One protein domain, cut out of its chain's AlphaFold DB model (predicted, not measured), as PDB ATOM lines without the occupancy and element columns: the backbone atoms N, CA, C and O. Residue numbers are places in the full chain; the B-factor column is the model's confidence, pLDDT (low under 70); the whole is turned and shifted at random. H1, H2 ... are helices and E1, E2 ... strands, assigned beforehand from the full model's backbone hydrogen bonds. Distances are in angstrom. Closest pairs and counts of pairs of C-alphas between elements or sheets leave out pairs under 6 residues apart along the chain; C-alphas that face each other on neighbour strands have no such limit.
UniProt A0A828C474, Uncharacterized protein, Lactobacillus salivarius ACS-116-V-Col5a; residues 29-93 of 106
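AT A GLANCE: This is residues 29 to 93 of the 106 residues of an uncharacterized protein of Lactobacillus salivarius ACS-116-V-Col5a (UniProt A0A828C474). With little regular structure, this is a loose rod: the two-stranded hairpin of E1 and E2 reaches one end with its turn, and the short helix H1 runs lengthwise nearer the middle. The long unnamed stretch of residues 29 to 61 reaches the other end at Asn 39, then runs back lengthwise. You have 65 residues, in the order H1, E1, E2, with an antiparallel sheet; the class is mixed, with 19 residues in named elements. The radius of gyration of the C-alphas is 13.7 A, and the spans are 44 by 21 by 17 A.

HOW THE PARTS SIT: Look first at E1, residues 78 to 82, and E2, residues 88 to 92, an antiparallel hairpin at 167 degrees. N 79 and O 91 are within hydrogen-bond range at 2.8 A. H1, residues 62 to 70, is apart from E2; its O i to N i+4 pairs are all within hydrogen-bond range.

IN THESE COORDINATES: Find C-alpha 78 at (94.190, 56.655, 21.521); E1 runs 13.1 A from there. E2 spans 13.0 A, ending at C-alpha 92, (90.614, 58.790, 23.083). H1 spans 11.9 A.

THE WHOLE: The farthest C-alphas, those of Asn 39 and Thr 85, are 44.2 A apart. The printed part has no cut, its H1 to E1 link is short, and no printed residue is under 70 in pLDDT.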
ATOM      1  N   ASN A  29      89.316  56.566  14.600       88.31
ATOM      2  CA  ASN A  29      89.021  55.373  15.389       88.31
ATOM      3  C   ASN A  29      87.887  54.595  14.699       88.31
ATOM      4  O   ASN A  29      86.827  55.170  14.432       88.31
ATOM      5  N   LYS A  30      88.134  53.317  14.410       92.69
ATOM      6  CA  LYS A  30      87.121  52.339  14.014       92.69
ATOM      7  C   LYS A  30      87.160  51.206  15.050       92.69
ATOM      8  O   LYS A  30      88.199  50.549  15.157       92.69
ATOM      9  N   PRO A  31      86.087  50.991  15.832       91.00
ATOM     10  CA  PRO A  31      86.081  49.944  16.840       91.00
ATOM     11  C   PRO A  31      86.104  48.555  16.198       91.00
ATOM     12  O   PRO A  31      85.627  48.379  15.074       91.00
ATOM     13  N   LEU A  32      86.630  47.568  16.930       93.00
ATOM     14  CA  LEU A  32      86.543  46.168  16.513       93.00
ATOM     15  C   LEU A  32      85.074  45.749  16.370       93.00
ATOM     16  O   LEU A  32      84.228  46.082  17.200       93.00
ATOM     17  N   ARG A  33      84.788  45.009  15.301       94.25
ATOM     18  CA  ARG A  33      83.489  44.383  15.051       94.25
ATOM     19  C   ARG A  33      83.513  42.993  15.669       94.25
ATOM     20  O   ARG A  33      84.219  42.119  15.170       94.25
ATOM     21  N   GLU A  34      82.782  42.815  16.765       92.06
ATOM     22  CA  GLU A  34      82.763  41.566  17.545       92.06
ATOM     23  C   GLU A  34      82.248  40.371  16.716       92.06
ATOM     24  O   GLU A  34      82.699  39.245  16.889       92.06
ATOM     25  N   ASP A  35      81.362  40.619  15.747       94.06
ATOM     26  CA  ASP A  35      80.837  39.623  14.800       94.06
ATOM     27  C   ASP A  35      81.842  39.209  13.709       94.06
ATOM     28  O   ASP A  35      81.598  38.250  12.979       94.06
ATOM     29  N   LYS A  36      82.967  39.923  13.578       94.69
ATOM     30  CA  LYS A  36      84.003  39.685  12.557       94.69
ATOM     31  C   LYS A  36      85.379  39.408  13.150       94.69
ATOM     32  O   LYS A  36      86.389  39.650  12.486       94.69
ATOM     33  N   LEU A  37      85.450  38.990  14.411       94.44
ATOM     34  CA  LEU A  37      86.723  38.606  15.012       94.44
ATOM     35  C   LEU A  37      87.314  37.412  14.257       94.44
ATOM     36  O   LEU A  37      86.606  36.478  13.882       94.44
ATOM     37  N   LEU A  38      88.615  37.484  14.004       95.06
ATOM     38  CA  LEU A  38      89.347  36.462  13.270       95.06
ATOM     39  C   LEU A  38      89.755  35.343  14.236       95.06
ATOM     40  O   LEU A  38      90.291  35.606  15.311       95.06
ATOM     41  N   ASN A  39      89.483  34.088  13.866       94.50
ATOM     42  CA  ASN A  39      89.687  32.927  14.746       94.50
ATOM     43  C   ASN A  39      91.168  32.578  14.977       94.50
ATOM     44  O   ASN A  39      91.497  31.874  15.928       94.50
ATOM     45  N   ASP A  40      92.056  33.036  14.100       95.44
ATOM     46  CA  ASP A  40      93.506  32.832  14.142       95.44
ATOM     47  C   ASP A  40      94.255  33.954  14.885       95.44
ATOM     48  O   ASP A  40      95.479  33.909  15.008       95.44
ATOM     49  N   ILE A  41      93.533  34.940  15.430       94.12
ATOM     50  CA  ILE A  41      94.098  36.075  16.163       94.12
ATOM     51  C   ILE A  41      93.716  36.003  17.641       94.12
ATOM     52  O   ILE A  41      92.549  35.879  18.008       94.12
ATOM     53  N   ASN A  42      94.711  36.158  18.517       94.25
ATOM     54  CA  ASN A  42      94.483  36.291  19.951       94.25
ATOM     55  C   ASN A  42      94.368  37.771  20.345       94.25
ATOM     56  O   ASN A  42      95.365  38.494  20.417       94.25
ATOM     57  N   TYR A  43      93.141  38.222  20.597       92.75
ATOM     58  CA  TYR A  43      92.862  39.598  20.993       92.75
ATOM     59  C   TYR A  43      93.229  39.844  22.461       92.75
ATOM     60  O   TYR A  43      92.824  39.111  23.362       92.75
ATOM     61  N   SER A  44      93.955  40.933  22.719       91.81
ATOM     62  CA  SER A  44      94.378  41.342  24.060       91.81
ATOM     63  C   SER A  44      94.048  42.809  24.332       91.81
ATOM     64  O   SER A  44      94.002  43.639  23.427       91.81
ATOM     65  N   ASN A  45      93.861  43.141  25.612       89.31
ATOM     66  CA  ASN A  45      93.721  44.525  26.073       89.31
ATOM     67  C   ASN A  45      95.078  45.241  26.243       89.31
ATOM     68  O   ASN A  45      95.096  46.412  26.626       89.31
ATOM     69  N   THR A  46      96.206  44.569  25.991       90.94
ATOM     70  CA  THR A  46      97.539  45.192  26.012       90.94
ATOM     71  C   THR A  46      97.706  46.096  24.785       90.94
ATOM     72  O   THR A  46      97.711  45.590  23.663       90.94
ATOM     73  N   PRO A  47      97.841  47.427  24.949       92.06
ATOM     74  CA  PRO A  47      97.942  48.338  23.817       92.06
ATOM     75  C   PRO A  47      99.338  48.304  23.185       92.06
ATOM     76  O   PRO A  47     100.348  48.269  23.887       92.06
ATOM     77  N   THR A  48      99.393  48.435  21.861       93.50
ATOM     78  CA  THR A  48     100.639  48.669  21.119       93.50
ATOM     79  C   THR A  48     100.870  50.167  20.954       93.50
ATOM     80  O   THR A  48     100.003  50.884  20.448       93.50
ATOM     81  N   LEU A  49     102.041  50.654  21.365       94.25
ATOM     82  CA  LEU A  49     102.425  52.054  21.204       94.25
ATOM     83  C   LEU A  49     103.206  52.244  19.900       94.25
ATOM     84  O   LEU A  49     104.270  51.660  19.715       94.25
ATOM     85  N   LEU A  50     102.686  53.090  19.012       94.50
ATOM     86  CA  LEU A  50     103.348  53.462  17.763       94.50
ATOM     87  C   LEU A  50     104.020  54.826  17.931       94.50
ATOM     88  O   LEU A  50     103.335  55.835  18.108       94.50
ATOM     89  N   ILE A  51     105.352  54.852  17.869       94.38
ATOM     90  CA  ILE A  51     106.159  56.071  17.995       94.38
ATOM     91  C   ILE A  51     106.880  56.302  16.665       94.38
ATOM     92  O   ILE A  51     107.704  55.473  16.282       94.38
ATOM     93  N   PRO A  52     106.575  57.386  15.934       92.25
ATOM     94  CA  PRO A  52     107.243  57.659  14.672       92.25
ATOM     95  C   PRO A  52     108.711  58.061  14.891       92.25
ATOM     96  O   PRO A  52     109.067  58.618  15.929       92.25
ATOM     97  N   GLY A  53     109.549  57.802  13.885       91.75
ATOM     98  CA  GLY A  53     110.950  58.230  13.869       91.75
ATOM     99  C   GLY A  53     111.133  59.729  13.599       91.75
ATOM    100  O   GLY A  53     110.180  60.510  13.609       91.75
ATOM    101  N   TRP A  54     112.377  60.136  13.324       89.94
ATOM    102  CA  TRP A  54     112.722  61.529  13.020       89.94
ATOM    103  C   TRP A  54     111.887  62.088  11.858       89.94
ATOM    104  O   TRP A  54     111.676  61.409  10.855       89.94
ATOM    105  N   ALA A  55     111.381  63.315  12.026       85.62
ATOM    106  CA  ALA A  55     110.430  63.987  11.127       85.62
ATOM    107  C   ALA A  55     109.089  63.253  10.888       85.62
ATOM    108  O   ALA A  55     108.244  63.731  10.126       85.62
ATOM    109  N   GLY A  56     108.853  62.121  11.552       84.62
ATOM    110  CA  GLY A  56     107.594  61.404  11.475       84.62
ATOM    111  C   GLY A  56     106.493  62.089  12.288       84.62
ATOM    112  O   GLY A  56     106.732  62.889  13.192       84.62
ATOM    113  N   ASN A  57     105.247  61.805  11.930       83.69
ATOM    114  CA  ASN A  57     104.085  62.451  12.526       83.69
ATOM    115  C   ASN A  57     102.878  61.500  12.516       83.69
ATOM    116  O   ASN A  57     103.011  60.305  12.257       83.69
ATOM    117  N   LYS A  58     101.680  62.023  12.802       79.69
ATOM    118  CA  LYS A  58     100.436  61.232  12.847       79.69
ATOM    119  C   LYS A  58     100.177  60.432  11.560       79.69
ATOM    120  O   LYS A  58      99.519  59.403  11.630       79.69
ATOM    121  N   TRP A  59     100.697  60.883  10.421       83.88
ATOM    122  CA  TRP A  59     100.531  60.250   9.117       83.88
ATOM    123  C   TRP A  59     101.387  58.997   8.918       83.88
ATOM    124  O   TRP A  59     100.975  58.100   8.187       83.88
ATOM    125  N   THR A  60     102.536  58.898   9.597       89.50
ATOM    126  CA  THR A  60     103.535  57.835   9.389       89.50
ATOM    127  C   THR A  60     102.929  56.430   9.436       89.50
ATOM    128  O   THR A  60     103.340  55.563   8.675       89.50
ATOM    129  N   TYR A  61     101.914  56.222  10.278       92.19
ATOM    130  CA  TYR A  61     101.254  54.927  10.449       92.19
ATOM    131  C   TYR A  61      99.800  54.888   9.974       92.19
ATOM    132  O   TYR A  61      99.149  53.867  10.170       92.19
ATOM    133  N   ASN A  62      99.270  55.947   9.352       91.50
ATOM    134  CA  ASN A  62      97.849  56.014   8.990       91.50
ATOM    135  C   ASN A  62      97.410  54.808   8.155       91.50
ATOM    136  O   ASN A  62      96.445  54.149   8.520       91.50
ATOM    137  N   ARG A  63      98.161  54.473   7.096       91.56
ATOM    138  CA  ARG A  63      97.828  53.336   6.228       91.56
ATOM    139  C   ARG A  63      97.800  52.016   6.998       91.56
ATOM    140  O   ARG A  63      96.850  51.266   6.854       91.56
ATOM    141  N   MET A  64      98.809  51.758   7.830       94.44
ATOM    142  CA  MET A  64      98.875  50.543   8.649       94.44
ATOM    143  C   MET A  64      97.707  50.472   9.639       94.44
ATOM    144  O   MET A  64      97.066  49.434   9.763       94.44
ATOM    145  N   ILE A  65      97.410  51.584  10.312       95.19
ATOM    146  CA  ILE A  65      96.289  51.678  11.250       95.19
ATOM    147  C   ILE A  65      94.961  51.433  10.526       95.19
ATOM    148  O   ILE A  65      94.132  50.680  11.024       95.19
ATOM    149  N   ASP A  66      94.747  52.062   9.371       94.00
ATOM    150  CA  ASP A  66      93.520  51.902   8.595       94.00
ATOM    151  C   ASP A  66      93.356  50.459   8.116       94.00
ATOM    152  O   ASP A  66      92.291  49.889   8.327       94.00
ATOM    153  N   THR A  67      94.418  49.839   7.591       95.25
ATOM    154  CA  THR A  67      94.419  48.423   7.201       95.25
ATOM    155  C   THR A  67      94.061  47.513   8.375       95.25
ATOM    156  O   THR A  67      93.116  46.742   8.267       95.25
ATOM    157  N   TYR A  68      94.731  47.638   9.525       95.81
ATOM    158  CA  TYR A  68      94.442  46.781  10.683       95.81
ATOM    159  C   TYR A  68      93.033  46.973  11.243       95.81
ATOM    160  O   TYR A  68      92.421  46.008  11.703       95.81
ATOM    161  N   GLN A  69      92.508  48.195  11.186       95.62
ATOM    162  CA  GLN A  69      91.127  48.474  11.567       95.62
ATOM    163  C   GLN A  69      90.126  47.875  10.573       95.62
ATOM    164  O   GLN A  69      89.135  47.271  10.983       95.62
ATOM    165  N   ASP A  70      90.374  48.019   9.272       95.56
ATOM    166  CA  ASP A  70      89.479  47.536   8.217       95.56
ATOM    167  C   ASP A  70      89.459  46.003   8.131       95.56
ATOM    168  O   ASP A  70      88.394  45.412   7.918       95.56
ATOM    169  N   GLU A  71      90.598  45.367   8.404       96.19
ATOM    170  CA  GLU A  71      90.770  43.912   8.494       96.19
ATOM    171  C   GLU A  71      90.370  43.334   9.862       96.19
ATOM    172  O   GLU A  71      90.431  42.128  10.061       96.19
ATOM    173  N   ASN A  72      89.899  44.165  10.803       96.06
ATOM    174  CA  ASN A  72      89.459  43.738  12.138       96.06
ATOM    175  C   ASN A  72      90.562  43.074  12.996       96.06
ATOM    176  O   ASN A  72      90.269  42.298  13.905       96.06
ATOM    177  N   VAL A  73      91.830  43.399  12.729       96.19
ATOM    178  CA  VAL A  73      93.013  42.880  13.436       96.19
ATOM    179  C   VAL A  73      93.275  43.670  14.720       96.19
ATOM    180  O   VAL A  73      93.533  43.095  15.774       96.19
ATOM    181  N   ALA A  74      93.200  45.002  14.654       94.75
ATOM    182  CA  ALA A  74      93.427  45.891  15.793       94.75
ATOM    183  C   ALA A  74      92.672  47.216  15.621       94.75
ATOM    184  O   ALA A  74      92.388  47.639  14.505       94.75
ATOM    185  N   GLN A  75      92.395  47.909  16.728       94.69
ATOM    186  CA  GLN A  75      91.728  49.215  16.717       94.69
ATOM    187  C   GLN A  75      92.628  50.337  17.232       94.69
ATOM    188  O   GLN A  75      93.364  50.175  18.211       94.69
ATOM    189  N   LYS A  76      92.517  51.522  16.629       94.44
ATOM    190  CA  LYS A  76      93.135  52.733  17.170       94.44
ATOM    191  C   LYS A  76      92.268  53.287  18.290       94.44
ATOM    192  O   LYS A  76      91.237  53.897  18.039       94.44
ATOM    193  N   THR A  77      92.737  53.171  19.526       92.19
ATOM    194  CA  THR A  77      91.964  53.612  20.697       92.19
ATOM    195  C   THR A  77      92.379  54.992  21.231       92.19
ATOM    196  O   THR A  77      91.584  55.684  21.867       92.19
ATOM    197  N   MET A  78      93.614  55.432  20.950       91.62
ATOM    198  CA  MET A  78      94.190  56.655  21.521       91.62
ATOM    199  C   MET A  78      95.169  57.354  20.564       91.62
ATOM    200  O   MET A  78      95.769  56.744  19.682       91.62
ATOM    201  N   THR A  79      95.340  58.664  20.727       92.19
ATOM    202  CA  THR A  79      96.429  59.456  20.142       92.19
ATOM    203  C   THR A  79      97.003  60.367  21.212       92.19
ATOM    204  O   THR A  79      96.287  61.194  21.773       92.19
ATOM    205  N   ILE A  80      98.302  60.230  21.459       92.38
ATOM    206  CA  ILE A  80      99.053  61.050  22.406       92.38
ATOM    207  C   ILE A  80      99.911  62.022  21.596       92.38
ATOM    208  O   ILE A  80     100.641  61.609  20.697       92.38
ATOM    209  N   HIS A  81      99.799  63.316  21.877       92.06
ATOM    210  CA  HIS A  81     100.668  64.343  21.312       92.06
ATOM    211  C   HIS A  81     101.492  64.954  22.438       92.06
ATOM    212  O   HIS A  81     100.924  65.508  23.375       92.06
ATOM    213  N   VAL A  82     102.814  64.884  22.318       92.31
ATOM    214  CA  VAL A  82     103.752  65.491  23.266       92.31
ATOM    215  C   VAL A  82     104.356  66.727  22.607       92.31
ATOM    216  O   VAL A  82     104.902  66.631  21.510       92.31
ATOM    217  N   SER A  83     104.204  67.900  23.223       91.81
ATOM    218  CA  SER A  83     104.831  69.131  22.733       91.81
ATOM    219  C   SER A  83     106.345  69.113  22.988       91.81
ATOM    220  O   SER A  83     106.803  68.402  23.882       91.81
ATOM    221  N   PRO A  84     107.130  69.974  22.311       90.81
ATOM    222  CA  PRO A  84     108.551  70.151  22.629       90.81
ATOM    223  C   PRO A  84     108.821  70.563  24.086       90.81
ATOM    224  O   PRO A  84     109.913  70.362  24.594       90.81
ATOM    225  N   THR A  85     107.820  71.135  24.763       94.94
ATOM    226  CA  THR A  85     107.871  71.525  26.180       94.94
ATOM    227  C   THR A  85     107.421  70.420  27.143       94.94
ATOM    228  O   THR A  85     107.224  70.697  28.321       94.94
ATOM    229  N   GLY A  86     107.186  69.196  26.659       91.38
ATOM    230  CA  GLY A  86     106.757  68.058  27.480       91.38
ATOM    231  C   GLY A  86     105.260  68.023  27.810       91.38
ATOM    232  O   GLY A  86     104.801  67.107  28.487       91.38
ATOM    233  N   LYS A  87     104.453  68.974  27.314       93.38
ATOM    234  CA  LYS A  87     102.998  68.949  27.535       93.38
ATOM    235  C   LYS A  87     102.372  67.812  26.742       93.38
ATOM    236  O   LYS A  87     102.543  67.731  25.524       93.38
ATOM    237  N   VAL A  88     101.587  66.985  27.420       93.19
ATOM    238  CA  VAL A  88     100.912  65.835  26.824       93.19
ATOM    239  C   VAL A  88      99.447  66.173  26.572       93.19
ATOM    240  O   VAL A  88      98.758  66.639  27.466       93.19
ATOM    241  N   LYS A  89      98.971  65.932  25.348       91.94
ATOM    242  CA  LYS A  89      97.552  66.003  24.978       91.94
ATOM    243  C   LYS A  89      97.080  64.634  24.524       91.94
ATOM    244  O   LYS A  89      97.587  64.102  23.531       91.94
ATOM    245  N   VAL A  90      96.080  64.088  25.206       91.06
ATOM    246  CA  VAL A  90      95.537  62.753  24.932       91.06
ATOM    247  C   VAL A  90      94.163  62.864  24.280       91.06
ATOM    248  O   VAL A  90      93.292  63.587  24.748       91.06
ATOM    249  N   HIS A  91      93.961  62.134  23.186       88.81
ATOM    250  CA  HIS A  91      92.660  61.993  22.530       88.81
ATOM    251  C   HIS A  91      92.281  60.514  22.497       88.81
ATOM    252  O   HIS A  91      93.066  59.697  22.015       88.81
ATOM    253  N   GLY A  92      91.081  60.175  22.965       88.00
ATOM    254  CA  GLY A  92      90.614  58.790  23.083       88.00
ATOM    255  C   GLY A  92      90.892  58.175  24.458       88.00
ATOM    256  O   GLY A  92      91.243  58.871  25.406       88.00
ATOM    257  N   THR A  93      90.696  56.864  24.574       86.62
ATOM    258  CA  THR A  93      90.850  56.109  25.827       86.62
ATOM    259  C   THR A  93      91.287  54.680  25.529       86.62
ATOM    260  O   THR A  93      91.035  54.197  24.432       86.62
TER     261      THR A  93